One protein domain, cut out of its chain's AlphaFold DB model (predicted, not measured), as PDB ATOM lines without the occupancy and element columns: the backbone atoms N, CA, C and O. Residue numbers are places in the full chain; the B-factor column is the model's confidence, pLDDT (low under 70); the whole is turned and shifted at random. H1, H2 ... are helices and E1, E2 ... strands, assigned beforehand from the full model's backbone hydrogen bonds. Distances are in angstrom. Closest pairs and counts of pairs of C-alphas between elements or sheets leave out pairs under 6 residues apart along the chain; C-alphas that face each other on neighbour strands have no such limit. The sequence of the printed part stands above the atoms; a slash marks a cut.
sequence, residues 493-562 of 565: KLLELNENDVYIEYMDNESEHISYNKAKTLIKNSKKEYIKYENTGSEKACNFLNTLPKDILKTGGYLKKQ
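This is residues 493 to 562 of the 565 residues of the protein "ParB domain-containing protein" of Arcobacter suis (UniProt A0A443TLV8). One strongly twisted, curled sheet of six strands wraps partly round two helices that lie on the same face of it, leaving the opposite face without a named helix. Three strands in a meander, E1, E2 and E3, make one half of the sheet, and E4 with the small hairpin E5 and E6 makes the other. The printed part has 70 residues, with E1, E2, E3, H1, E4, H2, E5 and E6 in that order along the chain; the sheet's order is E3, E2, E1, E4, E6, E5, mixed, and the class is mixed, helices and strands. The whole is compact, with a radius of gyration of the C-alphas of 11.0 A, and rounded, with spans of 29 by 26 by 20 A.

E1, residues 493 to 497, and E2, residues 502 to 506, form an antiparallel hairpin, with N 496 and O 503 2.9 A apart, within hydrogen-bond range. E3, residues 511 to 514, is the next antiparallel neighbour, in a hairpin with E2, and N 504 and O 512 are 3.0 A apart; E1, E2 and E3 are a meander, each strand the antiparallel neighbour of the one before. The sheet curls round H1, residues 516 to 525, whose closest C-alphas to E2 are those of Tyr 516 and Val 502, 5.9 A apart. E4, residues 530 to 535, is parallel to E1 at 28 degrees, with N 495 and O 532 3.0 A apart. E3, H1 and E4 form a split strand-helix-strand unit, two strands running the same way with others between them in the sheet, and its crossover is right-handed. H2, residues 539 to 546, is on the same face as H1, at a height over the sheet of 8.8 A, and its closest C-alpha to E1 is that of Ala 541, 5.6 A from that of Leu 497. H1 and H2 are close but not clearly touching, the C-alphas of Tyr 516 and Phe 544 being 7.0 A apart, and run the same way at a shallow tilt of 22 degrees. E5, residues 552 to 555, ends a second split unit, E4, H2 and E5, also right-handed in its crossover. E6, residues 558 to 561, forms a hairpin with E5, N 553 and O 560 being 2.8 A apart, and is antiparallel to E4, with N 531 and O 559 2.9 A apart. E4 is staggered: it pairs with E6 over residues 530 to 532 and with E1 over 532 to 535. In H1 and H2 every O i to N i+4 pair is within hydrogen-bond range.

E1 begins at C-alpha 493, (-31.582, 54.681, -37.917), and is 13.8 A long; E2 is 13.0 A and E3 9.9 A. H1 is 14.4 A long from C-alpha 516, (-31.439, 38.662, -42.808). E4 is 15.7 A, H2 10.4 A and E5 9.7 A. E6, 10.0 A, ends at C-alpha 561, (-21.727, 47.972, -30.287).

The two C-alphas farthest apart, those of Asp 508 and Glu 539, are 30.6 A apart. The printed part has no cut, and its links between named elements are tight. The mean pLDDT of the printed part is 75.7; it is under 70 at residues 500, 509 to 510, 527, 535 to 537, 555 to 556 and 562.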
ATOM      1  N   LYS A 493     -30.718  53.991 -38.879       75.62
ATOM      2  CA  LYS A 493     -31.582  54.681 -37.917       75.62
ATOM      3  C   LYS A 493     -32.504  53.705 -37.185       75.62
ATOM      4  O   LYS A 493     -32.537  53.725 -35.953       75.62
ATOM      5  N   LEU A 494     -33.202  52.845 -37.928       75.19
ATOM      6  CA  LEU A 494     -34.183  51.895 -37.400       75.19
ATOM      7  C   LEU A 494     -34.080  50.554 -38.128       75.19
ATOM      8  O   LEU A 494     -33.749  50.503 -39.312       75.19
ATOM      9  N   LEU A 495     -34.377  49.477 -37.404       78.69
ATOM     10  CA  LEU A 495     -34.417  48.127 -37.945       78.69
ATOM     11  C   LEU A 495     -35.685  47.383 -37.502       78.69
ATOM     12  O   LEU A 495     -35.903  47.188 -36.309       78.69
ATOM     13  N   GLU A 496     -36.498  46.905 -38.438       79.62
ATOM     14  CA  GLU A 496     -37.686  46.098 -38.121       79.62
ATOM     15  C   GLU A 496     -37.504  44.651 -38.584       79.62
ATOM     16  O   GLU A 496     -37.108  44.381 -39.722       79.62
ATOM     17  N   LEU A 497     -37.776  43.709 -37.679       79.12
ATOM     18  CA  LEU A 497     -37.581  42.278 -37.899       79.12
ATOM     19  C   LEU A 497     -38.912  41.575 -38.167       79.12
ATOM     20  O   LEU A 497     -39.709  41.369 -37.247       79.12
ATOM     21  N   ASN A 498     -39.111  41.137 -39.409       73.44
ATOM     22  CA  ASN A 498     -40.316  40.433 -39.855       73.44
ATOM     23  C   ASN A 498     -40.036  38.956 -40.142       73.44
ATOM     24  O   ASN A 498     -38.894  38.541 -40.243       73.44
ATOM     25  N   GLU A 499     -41.063  38.125 -40.310       73.38
ATOM     26  CA  GLU A 499     -40.899  36.664 -40.425       73.38
ATOM     27  C   GLU A 499     -39.906  36.220 -41.523       73.38
ATOM     28  O   GLU A 499     -39.190  35.240 -41.330       73.38
ATOM     29  N   ASN A 500     -39.800  36.948 -42.642       68.44
ATOM     30  CA  ASN A 500     -38.944  36.557 -43.770       68.44
ATOM     31  C   ASN A 500     -37.842  37.567 -44.140       68.44
ATOM     32  O   ASN A 500     -36.794  37.125 -44.605       68.44
ATOM     33  N   ASP A 501     -38.022  38.861 -43.854       71.38
ATOM     34  CA  ASP A 501     -37.123  39.941 -44.287       71.38
ATOM     35  C   ASP A 501     -36.879  40.971 -43.171       71.38
ATOM     36  O   ASP A 501     -37.587  41.005 -42.160       71.38
ATOM     37  N   VAL A 502     -35.875  41.826 -43.366       75.31
ATOM     38  CA  VAL A 502     -35.512  42.931 -42.471       75.31
ATOM     39  C   VAL A 502     -35.754  44.253 -43.188       75.31
ATOM     40  O   VAL A 502     -35.312  44.433 -44.320       75.31
ATOM     41  N   TYR A 503     -36.435  45.182 -42.527       79.38
ATOM     42  CA  TYR A 503     -36.572  46.556 -43.003       79.38
ATOM     43  C   TYR A 503     -35.537  47.441 -42.311       79.38
ATOM     44  O   TYR A 503     -35.367  47.357 -41.092       79.38
ATOM     45  N   ILE A 504     -34.830  48.258 -43.090       75.69
ATOM     46  CA  ILE A 504     -33.841  49.213 -42.590       75.69
ATOM     47  C   ILE A 504     -34.249  50.617 -43.016       75.69
ATOM     48  O   ILE A 504     -34.461  50.871 -44.199       75.69
ATOM     49  N   GLU A 505     -34.296  51.524 -42.046       77.50
ATOM     50  CA  GLU A 505     -34.367  52.964 -42.276       77.50
ATOM     51  C   GLU A 505     -32.985  53.573 -42.028       77.50
ATOM     52  O   GLU A 505     -32.343  53.294 -41.006       77.50
ATOM     53  N   TYR A 506     -32.535  54.420 -42.944       78.50
ATOM     54  CA  TYR A 506     -31.290  55.169 -42.856       78.50
ATOM     55  C   TYR A 506     -31.528  56.589 -42.324       78.50
ATOM     56  O   TYR A 506     -32.653  57.086 -42.257       78.50
ATOM     57  N   MET A 507     -30.465  57.257 -41.875       70.94
ATOM     58  CA  MET A 507     -30.562  58.607 -41.293       70.94
ATOM     59  C   MET A 507     -30.999  59.689 -42.296       70.94
ATOM     60  O   MET A 507     -31.529  60.717 -41.880       70.94
ATOM     61  N   ASP A 508     -30.815  59.460 -43.593       71.88
ATOM     62  CA  ASP A 508     -31.309  60.298 -44.693       71.88
ATOM     63  C   ASP A 508     -32.805  60.074 -45.002       71.88
ATOM     64  O   ASP A 508     -33.346  60.685 -45.921       71.88
ATOM     65  N   ASN A 509     -33.491  59.256 -44.193       61.94
ATOM     66  CA  ASN A 509     -34.868  58.798 -44.386       61.94
ATOM     67  C   ASN A 509     -35.071  57.971 -45.670       61.94
ATOM     68  O   ASN A 509     -36.210  57.781 -46.102       61.94
ATOM     69  N   GLU A 510     -33.998  57.439 -46.265       64.62
ATOM     70  CA  GLU A 510     -34.116  56.350 -47.230       64.62
ATOM     71  C   GLU A 510     -34.393  55.029 -46.500       64.62
ATOM     72  O   GLU A 510     -33.987  54.824 -45.352       64.62
ATOM     73  N   SER A 511     -35.092  54.109 -47.161       70.94
ATOM     74  CA  SER A 511     -35.414  52.803 -46.587       70.94
ATOM     75  C   SER A 511     -35.301  51.681 -47.609       70.94
ATOM     76  O   SER A 511     -35.541  51.878 -48.799       70.94
ATOM     77  N   GLU A 512     -34.921  50.490 -47.147       75.25
ATOM     78  CA  GLU A 512     -34.868  49.292 -47.986       75.25
ATOM     79  C   GLU A 512     -35.294  48.023 -47.231       75.25
ATOM     80  O   GLU A 512     -35.120  47.896 -46.016       75.25
ATOM     81  N   HIS A 513     -35.832  47.056 -47.981       74.88
ATOM     82  CA  HIS A 513     -36.114  45.702 -47.508       74.88
ATOM     83  C   HIS A 513     -35.004  44.761 -47.957       74.88
ATOM     84  O   HIS A 513     -34.687  44.670 -49.143       74.88
ATOM     85  N   ILE A 514     -34.422  44.041 -47.008       75.38
ATOM     86  CA  ILE A 514     -33.257  43.203 -47.253       75.38
ATOM     87  C   ILE A 514     -33.369  41.863 -46.535       75.38
ATOM     88  O   ILE A 514     -34.051  41.722 -45.521       75.38
ATOM     89  N   SER A 515     -32.634  40.868 -47.027       79.69
ATOM     90  CA  SER A 515     -32.549  39.580 -46.346       79.69
ATOM     91  C   SER A 515     -31.821  39.703 -45.006       79.69
ATOM     92  O   SER A 515     -30.920  40.531 -44.823       79.69
ATOM     93  N   TYR A 516     -32.130  38.790 -44.088       77.94
ATOM     94  CA  TYR A 516     -31.439  38.662 -42.808       77.94
ATOM     95  C   TYR A 516     -29.910  38.590 -42.937       77.94
ATOM     96  O   TYR A 516     -29.195  39.149 -42.110       77.94
ATOM     97  N   ASN A 517     -29.385  37.948 -43.983       75.44
ATOM     98  CA  ASN A 517     -27.940  37.861 -44.201       75.44
ATOM     99  C   ASN A 517     -27.329  39.209 -44.612       75.44
ATOM    100  O   ASN A 517     -26.280  39.572 -44.086       75.44
ATOM    101  N   LYS A 518     -28.000  39.982 -45.481       78.44
ATOM    102  CA  LYS A 518     -27.554  41.338 -45.852       78.44
ATOM    103  C   LYS A 518     -27.628  42.284 -44.645       78.44
ATOM    104  O   LYS A 518     -26.692  43.044 -44.407       78.44
ATOM    105  N   ALA A 519     -28.668  42.156 -43.815       81.81
ATOM    106  CA  ALA A 519     -28.817  42.934 -42.586       81.81
ATOM    107  C   ALA A 519     -27.676  42.693 -41.584       81.81
ATOM    108  O   ALA A 519     -27.164  43.652 -41.009       81.81
ATOM    109  N   LYS A 520     -27.210  41.443 -41.408       79.81
ATOM    110  CA  LYS A 520     -26.034  41.150 -40.556       79.81
ATOM    111  C   LYS A 520     -24.808  41.939 -41.001       79.81
ATOM    112  O   LYS A 520     -24.116  42.516 -40.162       79.81
ATOM    113  N   THR A 521     -24.547  41.967 -42.306       78.50
ATOM    114  CA  THR A 521     -23.398  42.668 -42.886       78.50
ATOM    115  C   THR A 521     -23.502  44.178 -42.670       78.50
ATOM    116  O   THR A 521     -22.538  44.795 -42.221       78.50
ATOM    117  N   LEU A 522     -24.680  44.766 -42.897       79.94
ATOM    118  CA  LEU A 522     -24.902  46.203 -42.708       79.94
ATOM    119  C   LEU A 522     -24.817  46.625 -41.237       79.94
ATOM    120  O   LEU A 522     -24.146  47.606 -40.925       79.94
ATOM    121  N   ILE A 523     -25.398  45.857 -40.309       80.50
ATOM    122  CA  ILE A 523     -25.271  46.124 -38.866       80.50
ATOM    123  C   ILE A 523     -23.799  46.055 -38.447       80.50
ATOM    124  O   ILE A 523     -23.307  46.949 -37.753       80.50
ATOM    125  N   LYS A 524     -23.065  45.027 -38.897       77.62
ATOM    126  CA  LYS A 524     -21.635  44.875 -38.603       77.62
ATOM    127  C   LYS A 524     -20.822  46.070 -39.109       77.62
ATOM    128  O   LYS A 524     -19.985  46.574 -38.365       77.62
ATOM    129  N   ASN A 525     -21.125  46.574 -40.304       77.00
ATOM    130  CA  ASN A 525     -20.385  47.669 -40.937       77.00
ATOM    131  C   ASN A 525     -20.871  49.074 -40.534       77.00
ATOM    132  O   ASN A 525     -20.178  50.054 -40.797       77.00
ATOM    133  N   SER A 526     -22.033  49.193 -39.883       75.56
ATOM    134  CA  SER A 526     -22.594  50.487 -39.475       75.56
ATOM    135  C   SER A 526     -21.680  51.242 -38.505       75.56
ATOM    136  O   SER A 526     -21.113  50.650 -37.588       75.56
ATOM    137  N   LYS A 527     -21.559  52.563 -38.644       69.12
ATOM    138  CA  LYS A 527     -20.777  53.390 -37.707       69.12
ATOM    139  C   LYS A 527     -21.539  53.746 -36.424       69.12
ATOM    140  O   LYS A 527     -20.928  54.236 -35.481       69.12
ATOM    141  N   LYS A 528     -22.850  53.477 -36.362       74.19
ATOM    142  CA  LYS A 528     -23.680  53.759 -35.185       74.19
ATOM    143  C   LYS A 528     -23.345  52.846 -34.012       74.19
ATOM    144  O   LYS A 528     -23.325  51.622 -34.142       74.19
ATOM    145  N   GLU A 529     -23.193  53.464 -32.845       73.94
ATOM    146  CA  GLU A 529     -23.040  52.749 -31.578       73.94
ATOM    147  C   GLU A 529     -24.351  52.072 -31.150       73.94
ATOM    148  O   GLU A 529     -24.302  50.972 -30.609       73.94
ATOM    149  N   TYR A 530     -25.509  52.685 -31.442       78.44
ATOM    150  CA  TYR A 530     -26.836  52.166 -31.094       78.44
ATOM    151  C   TYR A 530     -27.780  52.151 -32.295       78.44
ATOM    152  O   TYR A 530     -27.955  53.169 -32.965       78.44
ATOM    153  N   ILE A 531     -28.449  51.020 -32.506       80.56
ATOM    154  CA  ILE A 531     -29.489  50.848 -33.525       80.56
ATOM    155  C   ILE A 531     -30.773  50.413 -32.821       80.56
ATOM    156  O   ILE A 531     -30.785  49.371 -32.163       80.56
ATOM    157  N   LYS A 532     -31.849  51.199 -32.938       80.12
ATOM    158  CA  LYS A 532     -33.165  50.792 -32.428       80.12
ATOM    159  C   LYS A 532     -33.692  49.659 -33.304       80.12
ATOM    160  O   LYS A 532     -33.622  49.763 -34.528       80.12
ATOM    161  N   TYR A 533     -34.220  48.607 -32.690       82.56
ATOM    162  CA  TYR A 533     -34.898  47.545 -33.412       82.56
ATOM    163  C   TYR A 533     -36.259  47.200 -32.814       82.56
ATOM    164  O   TYR A 533     -36.442  47.211 -31.596       82.56
ATOM    165  N   GLU A 534     -37.196  46.839 -33.684       76.25
ATOM    166  CA  GLU A 534     -38.509  46.324 -33.301       76.25
ATOM    167  C   GLU A 534     -38.627  44.859 -33.733       76.25
ATOM    168  O   GLU A 534     -38.352  44.494 -34.878       76.25
ATOM    169  N   ASN A 535     -38.964  43.989 -32.776       69.62
ATOM    170  CA  ASN A 535     -39.075  42.549 -32.989       69.62
ATOM    171  C   ASN A 535     -40.545  42.131 -32.951       69.62
ATOM    172  O   ASN A 535     -41.207  42.286 -31.928       69.62
ATOM    173  N   THR A 536     -41.022  41.526 -34.038       66.88
ATOM    174  CA  THR A 536     -42.382  40.970 -34.148       66.88
ATOM    175  C   THR A 536     -42.599  39.687 -33.335       66.88
ATOM    176  O   THR A 536     -43.707  39.160 -33.295       66.88
ATOM    177  N   GLY A 537     -41.557  39.161 -32.682       64.69
ATOM    178  CA  GLY A 537     -41.615  37.948 -31.864       64.69
ATOM    179  C   GLY A 537     -41.511  36.648 -32.664       64.69
ATOM    180  O   GLY A 537     -41.688  35.572 -32.096       64.69
ATOM    181  N   SER A 538     -41.217  36.720 -33.967       75.44
ATOM    182  CA  SER A 538     -41.059  35.527 -34.806       75.44
ATOM    183  C   SER A 538     -39.805  34.719 -34.439       75.44
ATOM    184  O   SER A 538     -38.768  35.271 -34.065       75.44
ATOM    185  N   GLU A 539     -39.874  33.392 -34.592       75.88
ATOM    186  CA  GLU A 539     -38.755  32.482 -34.297       75.88
ATOM    187  C   GLU A 539     -37.509  32.819 -35.134       75.88
ATOM    188  O   GLU A 539     -36.390  32.840 -34.618       75.88
ATOM    189  N   LYS A 540     -37.695  33.188 -36.409       74.00
ATOM    190  CA  LYS A 540     -36.614  33.643 -37.296       74.00
ATOM    191  C   LYS A 540     -35.992  34.966 -36.841       74.00
ATOM    192  O   LYS A 540     -34.766  35.066 -36.850       74.00
ATOM    193  N   ALA A 541     -36.787  35.938 -36.386       73.56
ATOM    194  CA  ALA A 541     -36.275  37.199 -35.841       73.56
ATOM    195  C   ALA A 541     -35.485  36.977 -34.542       73.56
ATOM    196  O   ALA A 541     -34.386  37.515 -34.373       73.56
ATOM    197  N   CYS A 542     -35.993  36.122 -33.650       77.50
ATOM    198  CA  CYS A 542     -35.303  35.715 -32.427       77.50
ATOM    199  C   CYS A 542     -33.976  35.000 -32.735       77.50
ATOM    200  O   CYS A 542     -32.939  35.347 -32.162       77.50
ATOM    201  N   ASN A 543     -33.976  34.067 -33.691       80.69
ATOM    202  CA  ASN A 543     -32.772  33.372 -34.146       80.69
ATOM    203  C   ASN A 543     -31.771  34.329 -34.800       80.69
ATOM    204  O   ASN A 543     -30.587  34.287 -34.472       80.69
ATOM    205  N   PHE A 544     -32.225  35.246 -35.660       83.44
ATOM    206  CA  PHE A 544     -31.374  36.278 -36.249       83.44
ATOM    207  C   PHE A 544     -30.671  37.097 -35.172       83.44
ATOM    208  O   PHE A 544     -29.440  37.171 -35.178       83.44
ATOM    209  N   LEU A 545     -31.433  37.640 -34.216       81.81
ATOM    210  CA  LEU A 545     -30.878  38.387 -33.097       81.81
ATOM    211  C   LEU A 545     -29.823  37.531 -32.388       81.81
ATOM    212  O   LEU A 545     -28.726  38.006 -32.111       81.81
ATOM    213  N   ASN A 546     -30.116  36.266 -32.073       81.75
ATOM    214  CA  ASN A 546     -29.191  35.356 -31.377       81.75
ATOM    215  C   ASN A 546     -27.920  35.020 -32.169       81.75
ATOM    216  O   ASN A 546     -26.911  34.673 -31.564       81.75
ATOM    217  N   THR A 547     -27.943  35.182 -33.490       81.69
ATOM    218  CA  THR A 547     -26.783  34.965 -34.370       81.69
ATOM    219  C   THR A 547     -25.932  36.215 -34.613       81.69
ATOM    220  O   THR A 547     -24.953  36.134 -35.357       81.69
ATOM    221  N   LEU A 548     -26.295  37.372 -34.042       82.25
ATOM    222  CA  LEU A 548     -25.481  38.582 -34.157       82.25
ATOM    223  C   LEU A 548     -24.129  38.413 -33.430       82.25
ATOM    224  O   LEU A 548     -24.064  37.713 -32.415       82.25
ATOM    225  N   PRO A 549     -23.048  39.031 -33.944       76.44
ATOM    226  CA  PRO A 549     -21.730  39.021 -33.310       76.44
ATOM    227  C   PRO A 549     -21.752  39.381 -31.812       76.44
ATOM    228  O   PRO A 549     -22.548  40.211 -31.381       76.44
ATOM    229  N   LYS A 550     -20.866  38.765 -31.009       74.75
ATOM    230  CA  LYS A 550     -20.821  38.938 -29.536       74.75
ATOM    231  C   LYS A 550     -20.502  40.368 -29.085       74.75
ATOM    232  O   LYS A 550     -20.821  40.729 -27.958       74.75
ATOM    233  N   ASP A 551     -19.869  41.156 -29.942       75.88
ATOM    234  CA  ASP A 551     -19.609  42.585 -29.769       75.88
ATOM    235  C   ASP A 551     -20.866  43.449 -29.967       75.88
ATOM    236  O   ASP A 551     -20.813  44.652 -29.740       75.88
ATOM    237  N   ILE A 552     -22.014  42.867 -30.334       80.44
ATOM    238  CA  ILE A 552     -23.308  43.553 -30.380       80.44
ATOM    239  C   ILE A 552     -24.178  43.070 -29.216       80.44
ATOM    240  O   ILE A 552     -24.698  41.953 -29.202       80.44
ATOM    241  N   LEU A 553     -24.374  43.946 -28.234       74.81
ATOM    242  CA  LEU A 553     -25.289  43.729 -27.121       74.81
ATOM    243  C   LEU A 553     -26.727  44.058 -27.520       74.81
ATOM    244  O   LEU A 553     -26.973  44.991 -28.277       74.81
ATOM    245  N   LYS A 554     -27.691  43.338 -26.942       77.81
ATOM    246  CA  LYS A 554     -29.123  43.634 -27.079       77.81
ATOM    247  C   LYS A 554     -29.648  44.158 -25.757       77.81
ATOM    248  O   LYS A 554     -29.602  43.447 -24.756       77.81
ATOM    249  N   THR A 555     -30.186  45.367 -25.752       67.19
ATOM    250  CA  THR A 555     -30.725  46.002 -24.547       67.19
ATOM    251  C   THR A 555     -32.053  46.665 -24.877       67.19
ATOM    252  O   THR A 555     -32.068  47.634 -25.627       67.19
ATOM    253  N   GLY A 556     -33.165  46.139 -24.351       61.81
ATOM    254  CA  GLY A 556     -34.472  46.819 -24.357       61.81
ATOM    255  C   GLY A 556     -34.925  47.399 -25.706       61.81
ATOM    256  O   GLY A 556     -35.377  48.536 -25.739       61.81
ATOM    257  N   GLY A 557     -34.760  46.661 -26.812       74.88
ATOM    258  CA  GLY A 557     -35.109  47.143 -28.162       74.88
ATOM    259  C   GLY A 557     -34.006  47.932 -28.880       74.88
ATOM    260  O   GLY A 557     -34.267  48.574 -29.890       74.88
ATOM    261  N   TYR A 558     -32.764  47.887 -28.392       78.81
ATOM    262  CA  TYR A 558     -31.597  48.486 -29.046       78.81
ATOM    263  C   TYR A 558     -30.455  47.473 -29.201       78.81
ATOM    264  O   TYR A 558     -30.223  46.644 -28.318       78.81
ATOM    265  N   LEU A 559     -29.743  47.546 -30.324       80.94
ATOM    266  CA  LEU A 559     -28.463  46.883 -30.562       80.94
ATOM    267  C   LEU A 559     -27.341  47.875 -30.250       80.94
ATOM    268  O   LEU A 559     -27.297  48.930 -30.874       80.94
ATOM    269  N   LYS A 560     -26.449  47.548 -29.311       80.81
ATOM    270  CA  LYS A 560     -25.306  48.382 -28.912       80.81
ATOM    271  C   LYS A 560     -23.983  47.728 -29.311       80.81
ATOM    272  O   LYS A 560     -23.740  46.592 -28.911       80.81
ATOM    273  N   LYS A 561     -23.097  48.441 -30.012       75.50
ATOM    274  CA  LYS A 561     -21.727  47.972 -30.287       75.50
ATOM    275  C   LYS A 561     -20.819  48.146 -29.068       75.50
ATOM    276  O   LYS A 561     -20.732  49.223 -28.490       75.50
ATOM    277  N   GLN A 562     -20.123  47.083 -28.682       66.31
ATOM    278  CA  GLN A 562     -19.028  47.116 -27.724       66.31
ATOM    279  C   GLN A 562     -17.736  47.440 -28.469       66.31
ATOM    280  O   GLN A 562     -17.135  46.571 -29.100       66.31
TER     281      GLN A 562